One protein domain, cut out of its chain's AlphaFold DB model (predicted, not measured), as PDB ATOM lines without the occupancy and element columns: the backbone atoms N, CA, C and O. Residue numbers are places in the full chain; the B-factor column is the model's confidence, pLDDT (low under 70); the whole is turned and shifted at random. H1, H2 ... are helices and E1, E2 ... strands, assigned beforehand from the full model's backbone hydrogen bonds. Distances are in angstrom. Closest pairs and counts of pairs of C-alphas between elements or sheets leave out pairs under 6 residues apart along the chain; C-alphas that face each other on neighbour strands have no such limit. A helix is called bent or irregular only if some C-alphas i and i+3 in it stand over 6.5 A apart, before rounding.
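What this domain is: This is residues 4 to 63 of the 65 residues of an uncharacterized protein of Streptococcus agalactiae (UniProt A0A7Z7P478). One long helix, H1, sticks out as a shaft with residues 4 to 29, and after residue 32 of H1 the backbone goes on into a small, loose head. In the head the chain first folds back on itself in a loop, where residues 35 to 36 pair with the short strand E1, and then runs on to a short helix, H2, which is apart from both H1 and E1. The printed part has 60 residues, with two named helices and one named strand in the order H1, E1, H2; by its named elements the class is mostly helix. The whole is extended, with a radius of gyration of the C-alphas of 19.7 A. The C-alphas span 63 by 25 by 18 A, and H1 makes most of the length.

How they stand to each other: H1, residues 4 to 32, comes first, and its residues 4 to 29 stand free. A short link of 9 residues joins H1 to E1, residues 42 to 44. H1 and E1 are apart, with no C-alpha of the one within 8 A of the other. Residues 35 to 36, in the link, pair with residues 42 to 44 of E1, antiparallel. E1 pairs with no named strand. A short link of 8 residues joins E1 to H2, residues 53 to 61. E1 and H2 are apart, and H1 and H2 are apart. Residues 52 to 58, of which 53 to 58 belong to H2, stand free. In H1 and H2 every O i to N i+4 pair is within hydrogen-bond range.

Where its parts are: H1 runs from C-alpha 4 at (55.707, -24.636, -55.238) to C-alpha 32 at (40.417, -38.974, -18.334), 42.4 A from first to last C-alpha. It is the longest helix, with 29 residues, and is not bent. E1, Ile 42 to Thr 44, has three residues and begins with C-alpha 42 at (32.193, -35.616, -10.200). H2, Pro 53 to Phe 61, has 9 residues and is 12.6 A long; its last C-alpha, 61, is at (42.793, -37.061, 0.485).

The domain as a whole: The two C-alphas farthest apart are those of Lys 4 and Glu 54, at 63.3 A. The first and last printed C-alphas, of Lys 4 and Lys 63, are 53.4 A apart. The printed part has no cut, and neither link is long. The mean pLDDT of the printed part is 75.2. The model's confidence is under 70 in 30 residues, namely residues 30 to 36, residue 40 and residues 42 to 63. The mean pLDDT is 89 in H1, 66 in E1 and 60 in H2.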
ATOM      1  N   LYS A   4      56.709 -25.376 -56.021       91.19
ATOM      2  CA  LYS A   4      55.707 -24.636 -55.238       91.19
ATOM      3  C   LYS A   4      54.533 -25.519 -54.805       91.19
ATOM      4  O   LYS A   4      54.058 -25.394 -53.681       91.19
ATOM      5  N   ALA A   5      54.078 -26.419 -55.676       91.50
ATOM      6  CA  ALA A   5      52.998 -27.349 -55.360       91.50
ATOM      7  C   ALA A   5      53.438 -28.416 -54.343       91.50
ATOM      8  O   ALA A   5      52.657 -28.774 -53.467       91.50
ATOM      9  N   ILE A   6      54.697 -28.867 -54.401       93.19
ATOM     10  CA  ILE A   6      55.260 -29.811 -53.421       93.19
ATOM     11  C   ILE A   6      55.337 -29.159 -52.032       93.19
ATOM     12  O   ILE A   6      54.870 -29.739 -51.054       93.19
ATOM     13  N   ILE A   7      55.855 -27.930 -51.945       94.06
ATOM     14  CA  ILE A   7      55.935 -27.172 -50.684       94.06
ATOM     15  C   ILE A   7      54.538 -26.944 -50.090       94.06
ATOM     16  O   ILE A   7      54.341 -27.109 -48.886       94.06
ATOM     17  N   LEU A   8      53.553 -26.611 -50.929       95.19
ATOM     18  CA  LEU A   8      52.174 -26.410 -50.490       95.19
ATOM     19  C   LEU A   8      51.570 -27.688 -49.885       95.19
ATOM     20  O   LEU A   8      50.938 -27.620 -48.833       95.19
ATOM     21  N   ILE A   9      51.799 -28.850 -50.503       95.38
ATOM     22  CA  ILE A   9      51.331 -30.145 -49.980       95.38
ATOM     23  C   ILE A   9      51.955 -30.441 -48.613       95.38
ATOM     24  O   ILE A   9      51.248 -30.868 -47.702       95.38
ATOM     25  N   ILE A  10      53.254 -30.176 -48.445       95.50
ATOM     26  CA  ILE A  10      53.949 -30.367 -47.165       95.50
ATOM     27  C   ILE A  10      53.331 -29.475 -46.079       95.50
ATOM     28  O   ILE A  10      53.035 -29.951 -44.984       95.50
ATOM     29  N   LEU A  11      53.073 -28.201 -46.385       96.25
ATOM     30  CA  LEU A  11      52.411 -27.265 -45.470       96.25
ATOM     31  C   LEU A  11      51.014 -27.746 -45.059       96.25
ATOM     32  O   LEU A  11      50.689 -27.758 -43.872       96.25
ATOM     33  N   ILE A  12      50.209 -28.194 -46.024       96.56
ATOM     34  CA  ILE A  12      48.878 -28.751 -45.758       96.56
ATOM     35  C   ILE A  12      48.985 -29.992 -44.861       96.56
ATOM     36  O   ILE A  12      48.224 -30.119 -43.903       96.56
ATOM     37  N   ALA A  13      49.954 -30.875 -45.113       96.62
ATOM     38  CA  ALA A  13      50.180 -32.058 -44.288       96.62
ATOM     39  C   ALA A  13      50.505 -31.690 -42.830       96.62
ATOM     40  O   ALA A  13      49.934 -32.280 -41.912       96.62
ATOM     41  N   PHE A  14      51.343 -30.674 -42.595       97.19
ATOM     42  CA  PHE A  14      51.625 -30.182 -41.240       97.19
ATOM     43  C   PHE A  14      50.372 -29.665 -40.526       97.19
ATOM     44  O   PHE A  14      50.158 -29.990 -39.356       97.19
ATOM     45  N   VAL A  15      49.522 -28.906 -41.226       96.75
ATOM     46  CA  VAL A  15      48.256 -28.405 -40.668       96.75
ATOM     47  C   VAL A  15      47.328 -29.565 -40.299       96.75
ATOM     48  O   VAL A  15      46.778 -29.587 -39.199       96.75
ATOM     49  N   ILE A  16      47.196 -30.567 -41.173       97.25
ATOM     50  CA  ILE A  16      46.374 -31.757 -40.911       97.25
ATOM     51  C   ILE A  16      46.888 -32.510 -39.677       97.25
ATOM     52  O   ILE A  16      46.102 -32.847 -38.790       97.25
ATOM     53  N   ILE A  17      48.202 -32.723 -39.568       97.25
ATOM     54  CA  ILE A  17      48.815 -33.394 -38.411       97.25
ATOM     55  C   ILE A  17      48.540 -32.620 -37.115       97.25
ATOM     56  O   ILE A  17      48.236 -33.229 -36.086       97.25
ATOM     57  N   ALA A  18      48.614 -31.286 -37.145       96.56
ATOM     58  CA  ALA A  18      48.306 -30.454 -35.985       96.56
ATOM     59  C   ALA A  18      46.841 -30.608 -35.541       96.56
ATOM     60  O   ALA A  18      46.579 -30.806 -34.353       96.56
ATOM     61  N   ILE A  19      45.894 -30.602 -36.485       96.44
ATOM     62  CA  ILE A  19      44.467 -30.816 -36.200       96.44
ATOM     63  C   ILE A  19      44.239 -32.199 -35.577       96.44
ATOM     64  O   ILE A  19      43.546 -32.307 -34.563       96.44
ATOM     65  N   ILE A  20      44.861 -33.248 -36.127       96.12
ATOM     66  CA  ILE A  20      44.761 -34.616 -35.595       96.12
ATOM     67  C   ILE A  20      45.278 -34.677 -34.153       96.12
ATOM     68  O   ILE A  20      44.613 -35.253 -33.293       96.12
ATOM     69  N   LYS A  21      46.421 -34.047 -33.852       94.75
ATOM     70  CA  LYS A  21      46.957 -33.993 -32.480       94.75
ATOM     71  C   LYS A  21      45.994 -33.318 -31.506       94.75
ATOM     72  O   LYS A  21      45.790 -33.835 -30.411       94.75
ATOM     73  N   ILE A  22      45.379 -32.201 -31.899       92.94
ATOM     74  CA  ILE A  22      44.394 -31.498 -31.063       92.94
ATOM     75  C   ILE A  22      43.163 -32.382 -30.826       92.94
ATOM     76  O   ILE A  22      42.670 -32.463 -29.700       92.94
ATOM     77  N   ALA A  23      42.682 -33.078 -31.858       91.38
ATOM     78  CA  ALA A  23      41.547 -33.989 -31.740       91.38
ATOM     79  C   ALA A  23      41.847 -35.166 -30.794       91.38
ATOM     80  O   ALA A  23      41.035 -35.467 -29.919       91.38
ATOM     81  N   LEU A  24      43.027 -35.782 -30.919       87.75
ATOM     82  CA  LEU A  24      43.481 -36.852 -30.025       87.75
ATOM     83  C   LEU A  24      43.634 -36.365 -28.583       87.75
ATOM     84  O   LEU A  24      43.193 -37.049 -27.666       87.75
ATOM     85  N   LEU A  25      44.193 -35.171 -28.376       85.00
ATOM     86  CA  LEU A  25      44.296 -34.570 -27.047       85.00
ATOM     87  C   LEU A  25      42.911 -34.345 -26.431       85.00
ATOM     88  O   LEU A  25      42.691 -34.682 -25.272       85.00
ATOM     89  N   LYS A  26      41.954 -33.832 -27.210       81.88
ATOM     90  CA  LYS A  26      40.573 -33.638 -26.753       81.88
ATOM     91  C   LYS A  26      39.897 -34.966 -26.406       81.88
ATOM     92  O   LYS A  26      39.209 -35.045 -25.393       81.88
ATOM     93  N   LEU A  27      40.112 -36.008 -27.212       80.88
ATOM     94  CA  LEU A  27      39.619 -37.357 -26.931       80.88
ATOM     95  C   LEU A  27      40.219 -37.898 -25.627       80.88
ATOM     96  O   LEU A  27      39.473 -38.325 -24.754       80.88
ATOM     97  N   TYR A  28      41.541 -37.805 -25.470       78.25
ATOM     98  CA  TYR A  28      42.267 -38.230 -24.272       78.25
ATOM     99  C   TYR A  28      41.767 -37.507 -23.015       78.25
ATOM    100  O   TYR A  28      41.470 -38.127 -21.994       78.25
ATOM    101  N   MET A  29      41.593 -36.187 -23.103       73.00
ATOM    102  CA  MET A  29      41.018 -35.395 -22.020       73.00
ATOM    103  C   MET A  29      39.589 -35.833 -21.699       73.00
ATOM    104  O   MET A  29      39.261 -35.941 -20.527       73.00
ATOM    105  N   ASN A  30      38.755 -36.134 -22.695       69.12
ATOM    106  CA  ASN A  30      37.406 -36.654 -22.456       69.12
ATOM    107  C   ASN A  30      37.412 -38.054 -21.822       69.12
ATOM    108  O   ASN A  30      36.497 -38.376 -21.072       69.12
ATOM    109  N   THR A  31      38.421 -38.881 -22.108       65.12
ATOM    110  CA  THR A  31      38.573 -40.210 -21.492       65.12
ATOM    111  C   THR A  31      39.177 -40.178 -20.093       65.12
ATOM    112  O   THR A  31      39.196 -41.207 -19.435       65.12
ATOM    113  N   ILE A  32      39.713 -39.047 -19.629       64.75
ATOM    114  CA  ILE A  32      40.417 -38.974 -18.334       64.75
ATOM    115  C   ILE A  32      39.790 -37.964 -17.392       64.75
ATOM    116  O   ILE A  32      39.815 -38.156 -16.176       64.75
ATOM    117  N   LYS A  33      39.185 -36.901 -17.924       61.16
ATOM    118  CA  LYS A  33      38.478 -35.943 -17.092       61.16
ATOM    119  C   LYS A  33      37.157 -36.551 -16.629       61.16
ATOM    120  O   LYS A  33      36.366 -36.984 -17.470       61.16
ATOM    121  N   PRO A  34      36.896 -36.564 -15.313       62.34
ATOM    122  CA  PRO A  34      35.566 -36.869 -14.826       62.34
ATOM    123  C   PRO A  34      34.570 -35.883 -15.430       62.34
ATOM    124  O   PRO A  34      34.865 -34.693 -15.570       62.34
ATOM    125  N   LYS A  35      33.381 -36.371 -15.792       67.25
ATOM    126  CA  LYS A  35      32.271 -35.447 -16.034       67.25
ATOM    127  C   LYS A  35      31.921 -34.828 -14.697       67.25
ATOM    128  O   LYS A  35      31.691 -35.570 -13.746       67.25
ATOM    129  N   VAL A  36      31.888 -33.507 -14.655       63.34
ATOM    130  CA  VAL A  36      31.475 -32.743 -13.483       63.34
ATOM    131  C   VAL A  36      30.121 -32.088 -13.743       63.34
ATOM    132  O   VAL A  36      29.783 -31.827 -14.902       63.34
ATOM    133  N   ASP A  37      29.333 -31.887 -12.693       74.00
ATOM    134  CA  ASP A  37      28.102 -31.101 -12.748       74.00
ATOM    135  C   ASP A  37      28.402 -29.592 -12.753       74.00
ATOM    136  O   ASP A  37      29.555 -29.158 -12.778       74.00
ATOM    137  N   ASN A  38      27.343 -28.779 -12.767       74.56
ATOM    138  CA  ASN A  38      27.452 -27.319 -12.758       74.56
ATOM    139  C   ASN A  38      27.993 -26.755 -11.429       74.56
ATOM    140  O   ASN A  38      28.309 -25.570 -11.366       74.56
ATOM    141  N   GLU A  39      28.088 -27.583 -10.390       76.62
ATOM    142  CA  GLU A  39      28.594 -27.244  -9.058       76.62
ATOM    143  C   GLU A  39      30.046 -27.726  -8.870       76.62
ATOM    144  O   GLU A  39      30.700 -27.363  -7.896       76.62
ATOM    145  N   GLY A  40      30.584 -28.478  -9.840       60.91
ATOM    146  CA  GLY A  40      31.948 -28.997  -9.846       60.91
ATOM    147  C   GLY A  40      32.093 -30.418  -9.291       60.91
ATOM    148  O   GLY A  40      33.211 -30.935  -9.275       60.91
ATOM    149  N   ASN A  41      31.003 -31.083  -8.891       74.38
ATOM    150  CA  ASN A  41      31.053 -32.444  -8.355       74.38
ATOM    151  C   ASN A  41      31.189 -33.476  -9.476       74.38
ATOM    152  O   ASN A  41      30.597 -33.351 -10.547       74.38
ATOM    153  N   ILE A  42      31.948 -34.546  -9.227       68.12
ATOM    154  CA  ILE A  42      32.193 -35.616 -10.200       68.12
ATOM    155  C   ILE A  42      30.936 -36.492 -10.369       68.12
ATOM    156  O   ILE A  42      30.604 -37.284  -9.496       68.12
ATOM    157  N   ILE A  43      30.286 -36.419 -11.535       67.38
ATOM    158  CA  ILE A  43      29.129 -37.252 -11.917       67.38
ATOM    159  C   ILE A  43      29.583 -38.649 -12.365       67.38
ATOM    160  O   ILE A  43      28.978 -39.658 -12.015       67.38
ATOM    161  N   THR A  44      30.648 -38.728 -13.169       62.47
ATOM    162  CA  THR A  44      31.200 -40.011 -13.633       62.47
ATOM    163  C   THR A  44      32.712 -39.937 -13.736       62.47
ATOM    164  O   THR A  44      33.236 -39.123 -14.506       62.47
ATOM    165  N   LYS A  45      33.411 -40.824 -13.020       58.59
ATOM    166  CA  LYS A  45      34.836 -41.086 -13.246       58.59
ATOM    167  C   LYS A  45      34.989 -41.933 -14.515       58.59
ATOM    168  O   LYS A  45      34.216 -42.871 -14.707       58.59
ATOM    169  N   PRO A  46      35.936 -41.608 -15.407       55.75
ATOM    170  CA  PRO A  46      36.004 -42.241 -16.719       55.75
ATOM    171  C   PRO A  46      36.742 -43.589 -16.705       55.75
ATOM    172  O   PRO A  46      36.760 -44.293 -17.711       55.75
ATOM    173  N   VAL A  47      37.286 -43.981 -15.553       57.50
ATOM    174  CA  VAL A  47      37.854 -45.302 -15.290       57.50
ATOM    175  C   VAL A  47      37.006 -45.935 -14.190       57.50
ATOM    176  O   VAL A  47      36.716 -45.276 -13.187       57.50
ATOM    177  N   LYS A  48      36.584 -47.193 -14.370       53.25
ATOM    178  CA  LYS A  48      36.197 -48.020 -13.224       53.25
ATOM    179  C   LYS A  48      37.458 -48.149 -12.380       53.25
ATOM    180  O   LYS A  48      38.343 -48.919 -12.724       53.25
ATOM    181  N   ASP A  49      37.586 -47.315 -11.354       54.59
ATOM    182  CA  ASP A  49      38.536 -47.608 -10.294       54.59
ATOM    183  C   ASP A  49      38.070 -48.940  -9.703       54.59
ATOM    184  O   ASP A  49      37.006 -48.992  -9.085       54.59
ATOM    185  N   ASP A  50      38.856 -49.996  -9.910       56.69
ATOM    186  CA  ASP A  50      38.700 -51.296  -9.237       56.69
ATOM    187  C   ASP A  50      39.030 -51.202  -7.733       56.69
ATOM    188  O   ASP A  50      39.125 -52.209  -7.037       56.69
ATOM    189  N   LEU A  51      39.204 -49.978  -7.237       59.19
ATOM    190  CA  LEU A  51      39.419 -49.664  -5.844       59.19
ATOM    191  C   LEU A  51      38.149 -49.851  -5.029       59.19
ATOM    192  O   LEU A  51      37.044 -49.458  -5.426       59.19
ATOM    193  N   THR A  52      38.355 -50.357  -3.827       66.69
ATOM    194  CA  THR A  52      37.367 -50.311  -2.759       66.69
ATOM    195  C   THR A  52      37.045 -48.853  -2.377       66.69
ATOM    196  O   THR A  52      37.820 -47.937  -2.671       66.69
ATOM    197  N   PRO A  53      35.885 -48.589  -1.749       65.50
ATOM    198  CA  PRO A  53      35.526 -47.244  -1.294       65.50
ATOM    199  C   PRO A  53      36.585 -46.583  -0.395       65.50
ATOM    200  O   PRO A  53      36.834 -45.395  -0.561       65.50
ATOM    201  N   GLU A  54      37.248 -47.351   0.476       64.31
ATOM    202  CA  GLU A  54      38.305 -46.860   1.380       64.31
ATOM    203  C   GLU A  54      39.547 -46.382   0.608       64.31
ATOM    204  O   GLU A  54      40.026 -45.270   0.815       64.31
ATOM    205  N   GLU A  55      40.014 -47.159  -0.374       61.59
ATOM    206  CA  GLU A  55      41.168 -46.789  -1.215       61.59
ATOM    207  C   GLU A  55      40.885 -45.570  -2.111       61.59
ATOM    208  O   GLU A  55      41.798 -44.887  -2.582       61.59
ATOM    209  N   ARG A  56      39.604 -45.296  -2.390       61.50
ATOM    210  CA  ARG A  56      39.184 -44.106  -3.133       61.50
ATOM    211  C   ARG A  56      39.271 -42.846  -2.273       61.50
ATOM    212  O   ARG A  56      39.683 -41.820  -2.810       61.50
ATOM    213  N   GLU A  57      38.895 -42.921  -0.997       62.44
ATOM    214  CA  GLU A  57      38.988 -41.798  -0.055       62.44
ATOM    215  C   GLU A  57      40.444 -41.412   0.219       62.44
ATOM    216  O   GLU A  57      40.773 -40.231   0.138       62.44
ATOM    217  N   GLU A  58      41.344 -42.382   0.426       56.19
ATOM    218  CA  GLU A  58      42.781 -42.101   0.601       56.19
ATOM    219  C   GLU A  58      43.377 -41.364  -0.603       56.19
ATOM    220  O   GLU A  58      44.102 -40.387  -0.443       56.19
ATOM    221  N   ARG A  59      43.036 -41.785  -1.826       59.19
ATOM    222  CA  ARG A  59      43.584 -41.188  -3.054       59.19
ATOM    223  C   ARG A  59      43.039 -39.780  -3.340       59.19
ATOM    224  O   ARG A  59      43.672 -39.023  -4.075       59.19
ATOM    225  N   GLU A  60      41.845 -39.456  -2.843       58.66
ATOM    226  CA  GLU A  60      41.280 -38.101  -2.901       58.66
ATOM    227  C   GLU A  60      41.881 -37.211  -1.808       58.66
ATOM    228  O   GLU A  60      42.265 -36.084  -2.109       58.66
ATOM    229  N   PHE A  61      42.088 -37.745  -0.602       54.25
ATOM    230  CA  PHE A  61      42.793 -37.061   0.485       54.25
ATOM    231  C   PHE A  61      44.244 -36.718   0.107       54.25
ATOM    232  O   PHE A  61      44.701 -35.603   0.346       54.25
ATOM    233  N   ASP A  62      44.936 -37.630  -0.582       52.09
ATOM    234  CA  ASP A  62      46.302 -37.420  -1.082       52.09
ATOM    235  C   ASP A  62      46.406 -36.373  -2.209       52.09
ATOM    236  O   ASP A  62      47.501 -35.955  -2.581       52.09
ATOM    237  N   LYS A  63      45.277 -35.972  -2.799       52.72
ATOM    238  CA  LYS A  63      45.224 -35.003  -3.901       52.72
ATOM    239  C   LYS A  63      44.995 -33.566  -3.435       52.72
ATOM    240  O   LYS A  63      45.259 -32.648  -4.212       52.72
TER     241      LYS A  63